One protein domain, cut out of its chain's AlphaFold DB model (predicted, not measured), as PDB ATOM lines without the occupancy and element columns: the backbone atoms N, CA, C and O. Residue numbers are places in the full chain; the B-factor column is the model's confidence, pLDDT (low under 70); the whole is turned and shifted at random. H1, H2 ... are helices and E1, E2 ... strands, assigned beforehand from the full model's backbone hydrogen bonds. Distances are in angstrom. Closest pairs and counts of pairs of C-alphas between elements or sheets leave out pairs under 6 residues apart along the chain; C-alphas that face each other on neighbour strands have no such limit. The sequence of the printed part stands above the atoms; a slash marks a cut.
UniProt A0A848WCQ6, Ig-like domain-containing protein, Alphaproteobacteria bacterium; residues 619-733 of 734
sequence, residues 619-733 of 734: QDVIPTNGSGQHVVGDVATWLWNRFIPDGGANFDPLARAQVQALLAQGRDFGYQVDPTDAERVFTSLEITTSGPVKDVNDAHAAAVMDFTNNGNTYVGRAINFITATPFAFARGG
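Overview. This is residues 619 to 733 of the 734 residues of the protein "Ig-like domain-containing protein" of Alphaproteobacteria bacterium (UniProt A0A848WCQ6). A cluster of helices is built round one core helix, H2, with H1 and H6 packed on one side of it and H3, H4 and H5 on the other. H6, the longest helix, runs beside H2 in the opposite direction, while H1 and H5 cross H2 steeply; the short strand E1 ends the domain, apart from the six helices. The printed part has 115 residues with six named helices and one named strand, in the order H1 H2 H3 H4 H5 H6 E1, and its class is mostly helix. It is compact, with a radius of gyration of the C-alphas of 13.7 A and spans of 37 by 36 by 23 A.

Arrangement. Residues 619 to 631 hold no named element and lead into H1, residues 632 to 643. With its residues 632 to 637 alone, H1 touches the hub H2, residues 653 to 665, at a steep tilt of 66 degrees, opposite ways; the closest C-alphas, of Val 632 and Gln 660, are 6.0 A apart. H2 touches H3, residues 669 to 673, with residues 657 to 662 alone, closest at the C-alphas of Gln 658 and Phe 669, 5.0 A. H2 touches H4, residues 684 to 688, with residues 653 to 657 alone, closest at the C-alphas of Pro 653 and Ser 684, 5.5 A. H5, residues 692 to 701, touches H2 at a steep tilt of 63 degrees, the same way, with the C-alphas of Ala 664 and His 700 closest at 5.5 A. H4 and H5 touch only at the corner, where the C-alphas of Ile 687 and Lys 694 are closest at 4.4 A. H1 and H5 touch only at their ends, with the C-alphas of Gly 633 and Ala 701 closest at 4.2 A; they are only just about perpendicular, at 71 degrees. H6, residues 711 to 724, touches H2 at a shallow tilt of 26 degrees, opposite ways, with the C-alphas of Leu 663 and Tyr 714 closest at 5.0 A. Helix packing is mostly crossed, helices meeting at larger tilts. E1, residues 730 to 732, pairs with no named strand. In H1 to H6 every O i to N i+4 pair is within hydrogen-bond range.

Along the chain. H1 begins at C-alpha 632, (224.517, 206.827, 165.488), and is 16.5 A long from first to last C-alpha. H2 is 17.7 A long, and H3 and H4 have five residues each. H5 is 14.2 A long and ends at C-alpha 701, (220.573, 209.772, 164.026). H6 is 20.2 A long, and E1 ends at C-alpha 732, (237.836, 210.868, 143.066).

Size, cuts and confidence. The two C-alphas farthest apart, of Thr 708 and Gly 733, are 39.6 A apart. The printed part has no cut and no long link. The mean pLDDT of the printed part is 94.2, and residue 733 alone is under 70.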
ATOM      1  N   GLN A 619     233.696 199.198 169.163       95.12
ATOM      2  CA  GLN A 619     233.589 200.215 170.210       95.12
ATOM      3  C   GLN A 619     234.941 200.805 170.637       95.12
ATOM      4  O   GLN A 619     234.978 201.927 171.133       95.12
ATOM      5  N   ASP A 620     236.040 200.079 170.421       94.00
ATOM      6  CA  ASP A 620     237.377 200.519 170.828       94.00
ATOM      7  C   ASP A 620     237.994 201.516 169.831       94.00
ATOM      8  O   ASP A 620     238.946 202.218 170.168       94.00
ATOM      9  N   VAL A 621     237.456 201.588 168.608       95.06
ATOM     10  CA  VAL A 621     237.976 202.446 167.526       95.06
ATOM     11  C   VAL A 621     236.991 203.516 167.068       95.06
ATOM     12  O   VAL A 621     237.415 204.559 166.579       95.06
ATOM     13  N   ILE A 622     235.684 203.281 167.216       96.44
ATOM     14  CA  ILE A 622     234.660 204.256 166.840       96.44
ATOM     15  C   ILE A 622     234.740 205.455 167.797       96.44
ATOM     16  O   ILE A 622     234.704 205.268 169.017       96.44
ATOM     17  N   PRO A 623     234.779 206.699 167.288       93.69
ATOM     18  CA  PRO A 623     234.834 207.878 168.139       93.69
ATOM     19  C   PRO A 623     233.582 208.009 169.017       93.69
ATOM     20  O   PRO A 623     232.480 207.576 168.669       93.69
ATOM     21  N   THR A 624     233.759 208.647 170.171       96.31
ATOM     22  CA  THR A 624     232.664 209.019 171.072       96.31
ATOM     23  C   THR A 624     232.466 210.530 171.077       96.31
ATOM     24  O   THR A 624     233.402 211.298 170.848       96.31
ATOM     25  N   ASN A 625     231.241 210.976 171.353       94.31
ATOM     26  CA  ASN A 625     230.958 212.392 171.571       94.31
ATOM     27  C   ASN A 625     231.561 212.887 172.906       94.31
ATOM     28  O   ASN A 625     232.105 212.116 173.696       94.31
ATOM     29  N   GLY A 626     231.388 214.176 173.224       91.75
ATOM     30  CA  GLY A 626     231.887 214.765 174.478       91.75
ATOM     31  C   GLY A 626     231.340 214.145 175.778       91.75
ATOM     32  O   GLY A 626     231.861 214.435 176.852       91.75
ATOM     33  N   SER A 627     230.319 213.287 175.693       94.94
ATOM     34  CA  SER A 627     229.743 212.526 176.808       94.94
ATOM     35  C   SER A 627     230.199 211.059 176.837       94.94
ATOM     36  O   SER A 627     229.680 210.286 177.640       94.94
ATOM     37  N   GLY A 628     231.126 210.650 175.964       95.31
ATOM     38  CA  GLY A 628     231.588 209.265 175.857       95.31
ATOM     39  C   GLY A 628     230.583 208.323 175.182       95.31
ATOM     40  O   GLY A 628     230.629 207.121 175.417       95.31
ATOM     41  N   GLN A 629     229.647 208.845 174.382       96.81
ATOM     42  CA  GLN A 629     228.612 208.049 173.710       96.81
ATOM     43  C   GLN A 629     228.908 207.875 172.218       96.81
ATOM     44  O   GLN A 629     229.307 208.827 171.548       96.81
ATOM     45  N   HIS A 630     228.619 206.687 171.685       97.88
ATOM     46  CA  HIS A 630     228.619 206.414 170.247       97.88
ATOM     47  C   HIS A 630     227.255 206.788 169.651       97.88
ATOM     48  O   HIS A 630     226.328 205.974 169.619       97.88
ATOM     49  N   VAL A 631     227.104 208.050 169.249       98.25
ATOM     50  CA  VAL A 631     225.864 208.557 168.645       98.25
ATOM     51  C   VAL A 631     225.789 208.106 167.191       98.25
ATOM     52  O   VAL A 631     226.711 208.349 166.419       98.25
ATOM     53  N   VAL A 632     224.685 207.472 166.800       98.50
ATOM     54  CA  VAL A 632     224.517 206.827 165.488       98.50
ATOM     55  C   VAL A 632     224.817 207.765 164.317       98.50
ATOM     56  O   VAL A 632     225.462 207.341 163.364       98.50
ATOM     57  N   GLY A 633     224.396 209.032 164.368       98.00
ATOM     58  CA  GLY A 633     224.696 210.005 163.312       98.00
ATOM     59  C   GLY A 633     226.195 210.276 163.125       98.00
ATOM     60  O   GLY A 633     226.665 210.362 161.985       98.00
ATOM     61  N   ASP A 634     226.943 210.343 164.226       97.88
ATOM     62  CA  ASP A 634     228.394 210.553 164.221       97.88
ATOM     63  C   ASP A 634     229.107 209.288 163.727       97.88
ATOM     64  O   ASP A 634     229.956 209.355 162.838       97.88
ATOM     65  N   VAL A 635     228.687 208.114 164.221       98.38
ATOM     66  CA  VAL A 635     229.216 206.812 163.784       98.38
ATOM     67  C   VAL A 635     228.963 206.577 162.296       98.38
ATOM     68  O   VAL A 635     229.852 206.105 161.596       98.38
ATOM     69  N   ALA A 636     227.780 206.932 161.791       98.31
ATOM     70  CA  ALA A 636     227.436 206.803 160.378       98.31
ATOM     71  C   ALA A 636     228.378 207.625 159.487       98.31
ATOM     72  O   ALA A 636     228.859 207.127 158.473       98.31
ATOM     73  N   THR A 637     228.669 208.864 159.891       97.38
ATOM     74  CA  THR A 637     229.587 209.761 159.171       97.38
ATOM     75  C   THR A 637     231.021 209.238 159.222       97.38
ATOM     76  O   THR A 637     231.704 209.196 158.202       97.38
ATOM     77  N   TRP A 638     231.463 208.781 160.396       97.12
ATOM     78  CA  TRP A 638     232.787 208.192 160.571       97.12
ATOM     79  C   TRP A 638     232.970 206.920 159.732       97.12
ATOM     80  O   TRP A 638     233.966 206.794 159.023       97.12
ATOM     81  N   LEU A 639     231.993 206.003 159.750       97.75
ATOM     82  CA  LEU A 639     232.031 204.775 158.951       97.75
ATOM     83  C   LEU A 639     232.062 205.072 157.455       97.75
ATOM     84  O   LEU A 639     232.812 204.418 156.736       97.75
ATOM     85  N   TRP A 640     231.281 206.052 156.988       97.19
ATOM     86  CA  TRP A 640     231.327 206.460 155.588       97.19
ATOM     87  C   TRP A 640     232.742 206.890 155.197       97.19
ATOM     88  O   TRP A 640     233.345 206.251 154.345       97.19
ATOM     89  N   ASN A 641     233.316 207.868 155.904       94.81
ATOM     90  CA  ASN A 641     234.649 208.402 155.600       94.81
ATOM     91  C   ASN A 641     235.779 207.374 155.774       94.81
ATOM     92  O   ASN A 641     236.832 207.490 155.146       94.81
ATOM     93  N   ARG A 642     235.584 206.361 156.628       95.00
ATOM     94  CA  ARG A 642     236.538 205.261 156.811       95.00
ATOM     95  C   ARG A 642     236.630 204.348 155.585       95.00
ATOM     96  O   ARG A 642     237.718 203.863 155.293       95.00
ATOM     97  N   PHE A 643     235.516 204.093 154.898       94.88
ATOM     98  CA  PHE A 643     235.455 203.166 153.758       94.88
ATOM     99  C   PHE A 643     235.388 203.874 152.396       94.88
ATOM    100  O   PHE A 643     235.811 203.300 151.394       94.88
ATOM    101  N   ILE A 644     234.872 205.101 152.355       93.81
ATOM    102  CA  ILE A 644     234.726 205.953 151.171       93.81
ATOM    103  C   ILE A 644     235.322 207.327 151.526       93.81
ATOM    104  O   ILE A 644     234.679 208.120 152.213       93.81
ATOM    105  N   PRO A 645     236.563 207.622 151.107       89.44
ATOM    106  CA  PRO A 645     237.292 208.816 151.530       89.44
ATOM    107  C   PRO A 645     236.933 210.044 150.674       89.44
ATOM    108  O   PRO A 645     237.798 210.630 150.034       89.44
ATOM    109  N   ASP A 646     235.652 210.415 150.630       91.06
ATOM    110  CA  ASP A 646     235.127 211.508 149.791       91.06
ATOM    111  C   ASP A 646     234.626 212.717 150.603       91.06
ATOM    112  O   ASP A 646     233.876 213.554 150.100       91.06
ATOM    113  N   GLY A 647     234.966 212.773 151.893       90.25
ATOM    114  CA  GLY A 647     234.526 213.834 152.802       90.25
ATOM    115  C   GLY A 647     233.008 213.855 153.031       90.25
ATOM    116  O   GLY A 647     232.469 214.844 153.531       90.25
ATOM    117  N   GLY A 648     232.298 212.786 152.656       92.19
ATOM    118  CA  GLY A 648     230.844 212.705 152.700       92.19
ATOM    119  C   GLY A 648     230.145 213.364 151.511       92.19
ATOM    120  O   GLY A 648     228.927 213.549 151.581       92.19
ATOM    121  N   ALA A 649     230.868 213.701 150.435       90.94
ATOM    122  CA  ALA A 649     230.297 214.280 149.216       90.94
ATOM    123  C   ALA A 649     229.166 213.410 148.642       90.94
ATOM    124  O   ALA A 649     228.112 213.931 148.270       90.94
ATOM    125  N   ASN A 650     229.338 212.085 148.669       92.00
ATOM    126  CA  ASN A 650     228.335 211.129 148.214       92.00
ATOM    127  C   ASN A 650     227.487 210.527 149.347       92.00
ATOM    128  O   ASN A 650     226.654 209.651 149.098       92.00
ATOM    129  N   PHE A 651     227.635 211.005 150.590       95.38
ATOM    130  CA  PHE A 651     226.826 210.548 151.723       95.38
ATOM    131  C   PHE A 651     225.494 211.299 151.820       95.38
ATOM    132  O   PHE A 651     225.205 212.028 152.788       95.38
ATOM    133  N   ASP A 652     224.702 211.130 150.762       94.94
ATOM    134  CA  ASP A 652     223.422 211.792 150.551       94.94
ATOM    135  C   ASP A 652     222.376 211.427 151.633       94.94
ATOM    136  O   ASP A 652     222.584 210.515 152.445       94.94
ATOM    137  N   PRO A 653     221.226 212.129 151.698       96.50
ATOM    138  CA  PRO A 653     220.210 211.847 152.709       96.50
ATOM    139  C   PRO A 653     219.659 210.414 152.692       96.50
ATOM    140  O   PRO A 653     219.222 209.938 153.737       96.50
ATOM    141  N   LEU A 654     219.666 209.725 151.545       95.62
ATOM    142  CA  LEU A 654     219.134 208.367 151.411       95.62
ATOM    143  C   LEU A 654     220.118 207.344 151.978       95.62
ATOM    144  O   LEU A 654     219.752 206.553 152.850       95.62
ATOM    145  N   ALA A 655     221.377 207.398 151.535       96.06
ATOM    146  CA  ALA A 655     222.452 206.562 152.050       96.06
ATOM    147  C   ALA A 655     222.637 206.785 153.555       96.06
ATOM    148  O   ALA A 655     222.756 205.826 154.320       96.06
ATOM    149  N   ARG A 656     222.572 208.045 154.000       97.62
ATOM    150  CA  ARG A 656     222.667 208.408 155.416       97.62
ATOM    151  C   ARG A 656     221.540 207.822 156.250       97.62
ATOM    152  O   ARG A 656     221.827 207.202 157.271       97.62
ATOM    153  N   ALA A 657     220.293 207.956 155.806       97.62
ATOM    154  CA  ALA A 657     219.150 207.388 156.515       97.62
ATOM    155  C   ALA A 657     219.231 205.861 156.623       97.62
ATOM    156  O   ALA A 657     218.937 205.288 157.675       97.62
ATOM    157  N   GLN A 658     219.693 205.203 155.558       97.44
ATOM    158  CA  GLN A 658     219.884 203.759 155.536       97.44
ATOM    159  C   GLN A 658     220.977 203.304 156.512       97.44
ATOM    160  O   GLN A 658     220.731 202.419 157.332       97.44
ATOM    161  N   VAL A 659     222.157 203.931 156.490       98.12
ATOM    162  CA  VAL A 659     223.245 203.617 157.435       98.12
ATOM    163  C   VAL A 659     222.802 203.872 158.879       98.12
ATOM    164  O   VAL A 659     223.017 203.027 159.746       98.12
ATOM    165  N   GLN A 660     222.122 204.991 159.145       98.56
ATOM    166  CA  GLN A 660     221.614 205.320 160.479       98.56
ATOM    167  C   GLN A 660     220.577 204.300 160.974       98.56
ATOM    168  O   GLN A 660     220.635 203.887 162.131       98.56
ATOM    169  N   ALA A 661     219.664 203.835 160.116       98.19
ATOM    170  CA  ALA A 661     218.698 202.794 160.475       98.19
ATOM    171  C   ALA A 661     219.372 201.449 160.794       98.19
ATOM    172  O   ALA A 661     219.031 200.803 161.791       98.19
ATOM    173  N   LEU A 662     220.368 201.052 159.992       97.31
ATOM    174  CA  LEU A 662     221.142 199.833 160.225       97.31
ATOM    175  C   LEU A 662     221.899 199.895 161.555       97.31
ATOM    176  O   LEU A 662     221.864 198.926 162.308       97.31
ATOM    177  N   LEU A 663     222.513 201.032 161.881       98.06
ATOM    178  CA  LEU A 663     223.228 201.229 163.143       98.06
ATOM    179  C   LEU A 663     222.292 201.302 164.359       98.06
ATOM    180  O   LEU A 663     222.626 200.771 165.416       98.06
ATOM    181  N   ALA A 664     221.129 201.944 164.225       97.62
ATOM    182  CA  ALA A 664     220.194 202.141 165.333       97.62
ATOM    183  C   ALA A 664     219.346 200.896 165.640       97.62
ATOM    184  O   ALA A 664     219.040 200.634 166.802       97.62
ATOM    185  N   GLN A 665     218.918 200.160 164.609       95.81
ATOM    186  CA  GLN A 665     217.898 199.105 164.729       95.81
ATOM    187  C   GLN A 665     218.271 197.796 164.013       95.81
ATOM    188  O   GLN A 665     217.527 196.813 164.087       95.81
ATOM    189  N   GLY A 666     219.390 197.758 163.283       93.38
ATOM    190  CA  GLY A 666     219.835 196.570 162.552       93.38
ATOM    191  C   GLY A 666     218.988 196.206 161.334       93.38
ATOM    192  O   GLY A 666     219.079 195.069 160.864       93.38
ATOM    193  N   ARG A 667     218.134 197.110 160.844       92.94
ATOM    194  CA  ARG A 667     217.203 196.868 159.728       92.94
ATOM    195  C   ARG A 667     217.135 198.073 158.797       92.94
ATOM    196  O   ARG A 667     217.452 199.184 159.208       92.94
ATOM    197  N   ASP A 668     216.663 197.827 157.581       92.88
ATOM    198  CA  ASP A 668     216.550 198.841 156.537       92.88
ATOM    199  C   ASP A 668     215.630 199.999 156.929       92.88
ATOM    200  O   ASP A 668     214.626 199.816 157.628       92.88
ATOM    201  N   PHE A 669     215.956 201.197 156.443       96.31
ATOM    202  CA  PHE A 669     215.224 202.421 156.759       96.31
ATOM    203  C   PHE A 669     213.750 202.329 156.358       96.31
ATOM    204  O   PHE A 669     212.878 202.686 157.148       96.31
ATOM    205  N   GLY A 670     213.456 201.768 155.180       95.19
ATOM    206  CA  GLY A 670     212.079 201.599 154.718       95.19
ATOM    207  C   GLY A 670     211.236 200.743 155.661       95.19
ATOM    208  O   GLY A 670     210.114 201.120 155.988       95.19
ATOM    209  N   TYR A 671     211.815 199.673 156.216       95.62
ATOM    210  CA  TYR A 671     211.152 198.848 157.228       95.62
ATOM    211  C   TYR A 671     210.863 199.623 158.521       95.62
ATOM    212  O   TYR A 671     209.845 199.385 159.165       95.62
ATOM    213  N   GLN A 672     211.754 200.531 158.924       95.94
ATOM    214  CA  GLN A 672     211.567 201.341 160.133       95.94
ATOM    215  C   GLN A 672     210.493 202.419 159.960       95.94
ATOM    216  O   GLN A 672     209.805 202.757 160.921       95.94
ATOM    217  N   VAL A 673     210.342 202.949 158.746       95.69
ATOM    218  CA  VAL A 673     209.334 203.966 158.432       95.69
ATOM    219  C   VAL A 673     207.958 203.340 158.204       95.69
ATOM    220  O   VAL A 673     206.971 203.810 158.770       95.69
ATOM    221  N   ASP A 674     207.884 202.284 157.391       93.62
ATOM    222  CA  ASP A 674     206.648 201.570 157.079       93.62
ATOM    223  C   ASP A 674     206.887 200.049 157.035       93.62
ATOM    224  O   ASP A 674     207.201 199.481 155.987       93.62
ATOM    225  N   PRO A 675     206.683 199.340 158.160       93.69
ATOM    226  CA  PRO A 675     206.832 197.887 158.205       93.69
ATOM    227  C   PRO A 675     205.864 197.126 157.287       93.69
ATOM    228  O   PRO A 675     206.051 195.925 157.077       93.69
ATOM    229  N   THR A 676     204.798 197.774 156.801       95.38
ATOM    230  CA  THR A 676     203.805 197.156 155.909       95.38
ATOM    231  C   THR A 676     204.148 197.313 154.430       95.38
ATOM    232  O   THR A 676     203.643 196.536 153.620       95.38
ATOM    233  N   ASP A 677     205.040 198.250 154.099       92.81
ATOM    234  CA  ASP A 677     205.535 198.523 152.748       92.81
ATOM    235  C   ASP A 677     207.031 198.893 152.783       92.81
ATOM    236  O   ASP A 677     207.447 199.992 152.419       92.81
ATOM    237  N   ALA A 678     207.856 197.960 153.269       89.19
ATOM    238  CA  ALA A 678     209.283 198.196 153.509       89.19
ATOM    239  C   ALA A 678     210.093 198.506 152.231       89.19
ATOM    240  O   ALA A 678     211.168 199.093 152.324       89.19
ATOM    241  N   GLU A 679     209.568 198.138 151.059       90.44
ATOM    242  CA  GLU A 679     210.174 198.373 149.738       90.44
ATOM    243  C   GLU A 679     209.779 199.732 149.135       90.44
ATOM    244  O   GLU A 679     210.164 200.063 148.008       90.44
ATOM    245  N   ARG A 680     208.987 200.537 149.857       92.69
ATOM    246  CA  ARG A 680     208.640 201.889 149.428       92.69
ATOM    247  C   ARG A 680     209.911 202.710 149.197       92.69
ATOM    248  O   ARG A 680     210.763 202.839 150.071       92.69
ATOM    249  N   VAL A 681     209.985 203.357 148.037       90.81
ATOM    250  CA  VAL A 681     211.057 204.308 147.719       90.81
ATOM    251  C   VAL A 681     210.756 205.656 148.372       90.81
ATOM    252  O   VAL A 681     209.697 206.241 148.139       90.81
ATOM    253  N   PHE A 682     211.701 206.156 149.164       93.31
ATOM    254  CA  PHE A 682     211.633 207.472 149.800       93.31
ATOM    255  C   PHE A 682     212.468 208.486 149.025       93.31
ATOM    256  O   PHE A 682     213.505 208.154 148.455       93.31
ATOM    257  N   THR A 683     212.023 209.738 149.004       95.31
ATOM    258  CA  THR A 683     212.784 210.845 148.414       95.31
ATOM    259  C   THR A 683     213.636 211.560 149.461       95.31
ATOM    260  O   THR A 683     213.272 211.638 150.636       95.31
ATOM    261  N   SER A 684     214.734 212.192 149.035       96.00
ATOM    262  CA  SER A 684     215.566 213.018 149.926       96.00
ATOM    263  C   SER A 684     214.772 214.149 150.591       96.00
ATOM    264  O   SER A 684     215.080 214.543 151.713       96.00
ATOM    265  N   LEU A 685     213.719 214.658 149.939       96.19
ATOM    266  CA  LEU A 685     212.857 215.705 150.490       96.19
ATOM    267  C   LEU A 685     212.016 215.200 151.675       96.19
ATOM    268  O   LEU A 685     211.918 215.897 152.688       96.19
ATOM    269  N   GLU A 686     211.450 213.990 151.567       95.81
ATOM    270  CA  GLU A 686     210.696 213.339 152.653       95.81
ATOM    271  C   GLU A 686     211.571 213.104 153.889       95.81
ATOM    272  O   GLU A 686     211.104 213.280 155.013       95.81
ATOM    273  N   ILE A 687     212.847 212.768 153.679       96.50
ATOM    274  CA  ILE A 687     213.818 212.523 154.754       96.50
ATOM    275  C   ILE A 687     214.268 213.826 155.431       96.50
ATOM    276  O   ILE A 687     214.590 213.815 156.615       96.50
ATOM    277  N   THR A 688     214.296 214.963 154.723       94.88
ATOM    278  CA  THR A 688     214.991 216.178 155.204       94.88
ATOM    279  C   THR A 688     214.091 217.332 155.636       94.88
ATOM    280  O   THR A 688     214.538 218.161 156.426       94.88
ATOM    281  N   THR A 689     212.842 217.425 155.168       88.88
ATOM    282  CA  THR A 689     212.045 218.657 155.360       88.88
ATOM    283  C   THR A 689     211.213 218.648 156.645       88.88
ATOM    284  O   THR A 689     211.463 219.451 157.540       88.88
ATOM    285  N   SER A 690     210.226 217.754 156.765       87.06
ATOM    286  CA  SER A 690     209.393 217.585 157.970       87.06
ATOM    287  C   SER A 690     208.409 216.430 157.789       87.06
ATOM    288  O   SER A 690     207.895 216.249 156.684       87.06
ATOM    289  N   GLY A 691     208.056 215.738 158.871       94.19
ATOM    290  CA  GLY A 691     207.020 214.705 158.881       94.19
ATOM    291  C   GLY A 691     207.548 213.344 159.336       94.19
ATOM    292  O   GLY A 691     208.730 213.224 159.645       94.19
ATOM    293  N   PRO A 692     206.697 212.302 159.327       93.31
ATOM    294  CA  PRO A 692     207.005 211.025 159.975       93.31
ATOM    295  C   PRO A 692     208.296 210.355 159.482       93.31
ATOM    296  O   PRO A 692     209.014 209.757 160.272       93.31
ATOM    297  N   VAL A 693     208.614 210.484 158.189       96.38
ATOM    298  CA  VAL A 693     209.840 209.926 157.592       96.38
ATOM    299  C   VAL A 693     211.089 210.601 158.167       96.38
ATOM    300  O   VAL A 693     212.017 209.922 158.606       96.38
ATOM    301  N   LYS A 694     211.095 211.940 158.218       96.94
ATOM    302  CA  LYS A 694     212.167 212.716 158.845       96.94
ATOM    303  C   LYS A 694     212.267 212.419 160.339       96.94
ATOM    304  O   LYS A 694     213.374 212.256 160.833       96.94
ATOM    305  N   ASP A 695     211.141 212.322 161.042       97.44
ATOM    306  CA  ASP A 695     211.129 212.075 162.488       97.44
ATOM    307  C   ASP A 695     211.791 210.727 162.831       97.44
ATOM    308  O   ASP A 695     212.562 210.644 163.786       97.44
ATOM    309  N   VAL A 696     211.551 209.686 162.020       97.06
ATOM    310  CA  VAL A 696     212.235 208.385 162.142       97.06
ATOM    311  C   VAL A 696     213.735 208.527 161.877       97.06
ATOM    312  O   VAL A 696     214.544 208.021 162.653       97.06
ATOM    313  N   ASN A 697     214.120 209.237 160.815       97.88
ATOM    314  CA  ASN A 697     215.526 209.471 160.493       97.88
ATOM    315  C   ASN A 697     216.269 210.228 161.609       97.88
ATOM    316  O   ASN A 697     217.333 209.803 162.051       97.88
ATOM    317  N   ASP A 698     215.687 211.320 162.106       98.25
ATOM    318  CA  ASP A 698     216.239 212.116 163.202       98.25
ATOM    319  C   ASP A 698     216.358 211.284 164.489       98.25
ATOM    320  O   ASP A 698     217.359 211.378 165.200       98.25
ATOM    321  N   ALA A 699     215.360 210.439 164.778       98.31
ATOM    322  CA  ALA A 699     215.391 209.541 165.927       98.31
ATOM    323  C   ALA A 699     216.512 208.497 165.812       98.31
ATOM    324  O   ALA A 699     217.191 208.233 166.803       98.31
ATOM    325  N   HIS A 700     216.744 207.932 164.620       98.44
ATOM    326  CA  HIS A 700     217.888 207.051 164.387       98.44
ATOM    327  C   HIS A 700     219.208 207.796 164.546       98.44
ATOM    328  O   HIS A 700     220.076 207.314 165.262       98.44
ATOM    329  N   ALA A 701     219.353 208.976 163.939       98.25
ATOM    330  CA  ALA A 701     220.573 209.772 164.026       98.25
ATOM    331  C   ALA A 701     220.939 210.132 165.477       98.25
ATOM    332  O   ALA A 701     222.118 210.121 165.830       98.25
ATOM    333  N   ALA A 702     219.942 210.416 166.320       98.12
ATOM    334  CA  ALA A 702     220.122 210.757 167.730       98.12
ATOM    335  C   ALA A 702     220.274 209.539 168.664       98.12
ATOM    336  O   ALA A 702     220.543 209.716 169.855       98.12
ATOM    337  N   ALA A 703     220.078 208.314 168.165       98.00
ATOM    338  CA  ALA A 703     220.206 207.110 168.974       98.00
ATOM    339  C   ALA A 703     221.658 206.891 169.431       98.00
ATOM    340  O   ALA A 703     222.613 207.289 168.764       98.00
ATOM    341  N   VAL A 704     221.819 206.223 170.573       97.62
ATOM    342  CA  VAL A 704     223.126 205.798 171.092       97.62
ATOM    343  C   VAL A 704     223.273 204.305 170.848       97.62
ATOM    344  O   VAL A 704     222.370 203.536 171.182       97.62
ATOM    345  N   MET A 705     224.398 203.897 170.267       97.44
ATOM    346  CA  MET A 705     224.681 202.487 170.011       97.44
ATOM    347  C   MET A 705     224.911 201.711 171.313       97.44
ATOM    348  O   MET A 705     225.579 202.193 172.227       97.44
ATOM    349  N   ASP A 706     224.399 200.479 171.363       94.50
ATOM    350  CA  ASP A 706     224.616 199.533 172.462       94.50
ATOM    351  C   ASP A 706     225.556 198.398 172.027       94.50
ATOM    352  O   ASP A 706     225.144 197.402 171.423       94.50
ATOM    353  N   PHE A 707     226.839 198.547 172.359       94.62
ATOM    354  CA  PHE A 707     227.871 197.539 172.097       94.62
ATOM    355  C   PHE A 707     227.874 196.374 173.093       94.62
ATOM    356  O   PHE A 707     228.596 195.406 172.878       94.62
ATOM    357  N   THR A 708     227.048 196.411 174.145       91.19
ATOM    358  CA  THR A 708     226.878 195.252 175.043       91.19
ATOM    359  C   THR A 708     225.976 194.168 174.441       91.19
ATOM    360  O   THR A 708     225.858 193.077 174.996       91.19
ATOM    361  N   ASN A 709     225.345 194.467 173.301       89.00
ATOM    362  CA  ASN A 709     224.430 193.590 172.583       89.00
ATOM    363  C   ASN A 709     224.802 193.546 171.084       89.00
ATOM    364  O   ASN A 709     225.937 193.245 170.734       89.00
ATOM    365  N   ASN A 710     223.876 193.874 170.178       92.31
ATOM    366  CA  ASN A 710     224.073 193.739 168.730       92.31
ATOM    367  C   ASN A 710     224.870 194.883 168.073       92.31
ATOM    368  O   ASN A 710     224.917 194.940 166.844       92.31
ATOM    369  N   GLY A 711     225.475 195.801 168.838       95.06
ATOM    370  CA  GLY A 711     226.164 196.975 168.290       95.06
ATOM    371  C   GLY A 711     227.214 196.625 167.230       95.06
ATOM    372  O   GLY A 711     227.172 197.174 166.132       95.06
ATOM    373  N   ASN A 712     228.080 195.642 167.501       94.81
ATOM    374  CA  ASN A 712     229.086 195.175 166.539       94.81
ATOM    375  C   ASN A 712     228.451 194.572 165.269       94.81
ATOM    376  O   ASN A 712     228.860 194.901 164.154       94.81
ATOM    377  N   THR A 713     227.381 193.782 165.412       94.12
ATOM    378  CA  THR A 713     226.611 193.247 164.274       94.12
ATOM    379  C   THR A 713     226.037 194.366 163.409       94.12
ATOM    380  O   THR A 713     226.027 194.276 162.180       94.12
ATOM    381  N   TYR A 714     225.524 195.426 164.037       96.12
ATOM    382  CA  TYR A 714     224.921 196.562 163.346       96.12
ATOM    383  C   TYR A 714     225.966 197.389 162.593       96.12
ATOM    384  O   TYR A 714     225.702 197.793 161.461       96.12
ATOM    385  N   VAL A 715     227.172 197.546 163.154       96.81
ATOM    386  CA  VAL A 715     228.318 198.119 162.430       96.81
ATOM    387  C   VAL A 715     228.643 197.289 161.187       96.81
ATOM    388  O   VAL A 715     228.693 197.842 160.090       96.81
ATOM    389  N   GLY A 716     228.773 195.964 161.310       94.31
ATOM    390  CA  GLY A 716     229.056 195.095 160.161       94.31
ATOM    391  C   GLY A 716     227.995 195.187 159.050       94.31
ATOM    392  O   GLY A 716     228.326 195.237 157.866       94.31
ATOM    393  N   ARG A 717     226.706 195.288 159.412       93.44
ATOM    394  CA  ARG A 717     225.612 195.512 158.444       93.44
ATOM    395  C   ARG A 717     225.733 196.858 157.733       93.44
ATOM    396  O   ARG A 717     225.546 196.917 156.519       93.44
ATOM    397  N   ALA A 718     226.052 197.917 158.473       96.25
ATOM    398  CA  ALA A 718     226.283 199.237 157.902       96.25
ATOM    399  C   ALA A 718     227.466 199.226 156.919       96.25
ATOM    400  O   ALA A 718     227.339 199.749 155.815       96.25
ATOM    401  N   ILE A 719     228.572 198.557 157.261       95.50
ATOM    402  CA  ILE A 719     229.739 198.411 156.377       95.50
ATOM    403  C   ILE A 719     229.376 197.632 155.104       95.50
ATOM    404  O   ILE A 719     229.744 198.048 154.005       95.50
ATOM    405  N   ASN A 720     228.610 196.543 155.208       92.94
ATOM    406  CA  ASN A 720     228.135 195.810 154.027       92.94
ATOM    407  C   ASN A 720     227.320 196.697 153.076       92.94
ATOM    408  O   ASN A 720     227.507 196.619 151.864       92.94
ATOM    409  N   PHE A 721     226.459 197.570 153.609       93.50
ATOM    410  CA  PHE A 721     225.745 198.544 152.784       93.50
ATOM    411  C   PHE A 721     226.708 199.544 152.129       93.50
ATOM    412  O   PHE A 721     226.673 199.702 150.912       93.50
ATOM    413  N   ILE A 722     227.595 200.170 152.911       94.69
ATOM    414  CA  ILE A 722     228.560 201.176 152.427       94.69
ATOM    415  C   ILE A 722     229.416 200.606 151.288       94.69
ATOM    416  O   ILE A 722     229.530 201.210 150.222       94.69
ATOM    417  N   THR A 723     229.946 199.399 151.470       92.00
ATOM    418  CA  THR A 723     230.815 198.723 150.492       92.00
ATOM    419  C   THR A 723     230.079 198.180 149.263       92.00
ATOM    420  O   THR A 723     230.725 197.829 148.276       92.00
ATOM    421  N   ALA A 724     228.745 198.118 149.296       90.12
ATOM    422  CA  ALA A 724     227.911 197.778 148.145       90.12
ATOM    423  C   ALA A 724     227.498 199.009 147.317       90.12
ATOM    424  O   ALA A 724     226.957 198.847 146.219       90.12
ATOM    425  N   THR A 725     227.728 200.228 147.820       90.50
ATOM    426  CA  THR A 725     227.408 201.453 147.077       90.50
ATOM    427  C   THR A 725     228.311 201.612 145.846       90.50
ATOM    428  O   THR A 725     229.446 201.129 145.848       90.50
ATOM    429  N   PRO A 726     227.864 202.326 144.793       87.44
ATOM    430  CA  PRO A 726     228.699 202.607 143.622       87.44
ATOM    431  C   PRO A 726     230.025 203.303 143.962       87.44
ATOM    432  O   PRO A 726     231.022 203.096 143.278       87.44
ATOM    433  N   PHE A 727     230.057 204.067 145.051       88.25
ATOM    434  CA  PHE A 727     231.225 204.822 145.506       88.25
ATOM    435  C   PHE A 727     232.328 203.937 146.112       88.25
ATOM    436  O   PHE A 727     233.448 204.388 146.287       88.25
ATOM    437  N   ALA A 728     232.063 202.653 146.375       89.19
ATOM    438  CA  ALA A 728     233.115 201.682 146.691       89.19
ATOM    439  C   ALA A 728     233.845 201.159 145.432       89.19
ATOM    440  O   ALA A 728     234.889 200.510 145.529       89.19
ATOM    441  N   PHE A 729     233.300 201.408 144.234       89.00
ATOM    442  CA  PHE A 729     233.858 200.943 142.958       89.00
ATOM    443  C   PHE A 729     234.725 201.991 142.264       89.00
ATOM    444  O   PHE A 729     235.336 201.679 141.241       89.00
ATOM    445  N   ALA A 730     234.804 203.201 142.811       89.44
ATOM    446  CA  ALA A 730     235.664 204.248 142.301       89.44
ATOM    447  C   ALA A 730     235.976 205.307 143.358       89.44
ATOM    448  O   ALA A 730     235.240 205.450 144.327       89.44
ATOM    449  N   ARG A 731     237.054 206.057 143.146       86.38
ATOM    450  CA  ARG A 731     237.505 207.166 143.995       86.38
ATOM    451  C   ARG A 731     237.798 208.406 143.152       86.38
ATOM    452  O   ARG A 731     238.131 208.273 141.976       86.38
ATOM    453  N   GLY A 732     237.713 209.584 143.766       75.38
ATOM    454  CA  GLY A 732     237.836 210.868 143.066       75.38
ATOM    455  C   GLY A 732     236.591 211.210 142.238       75.38
ATOM    456  O   GLY A 732     235.608 210.472 142.282       75.38
ATOM    457  N   GLY A 733     236.635 212.317 141.489       55.31
ATOM    458  CA  GLY A 733     235.521 212.814 140.670       55.31
ATOM    459  C   GLY A 733     234.320 213.289 141.494       55.31
ATOM    460  O   GLY A 733     233.469 212.477 141.848       55.31
TER     461      GLY A 733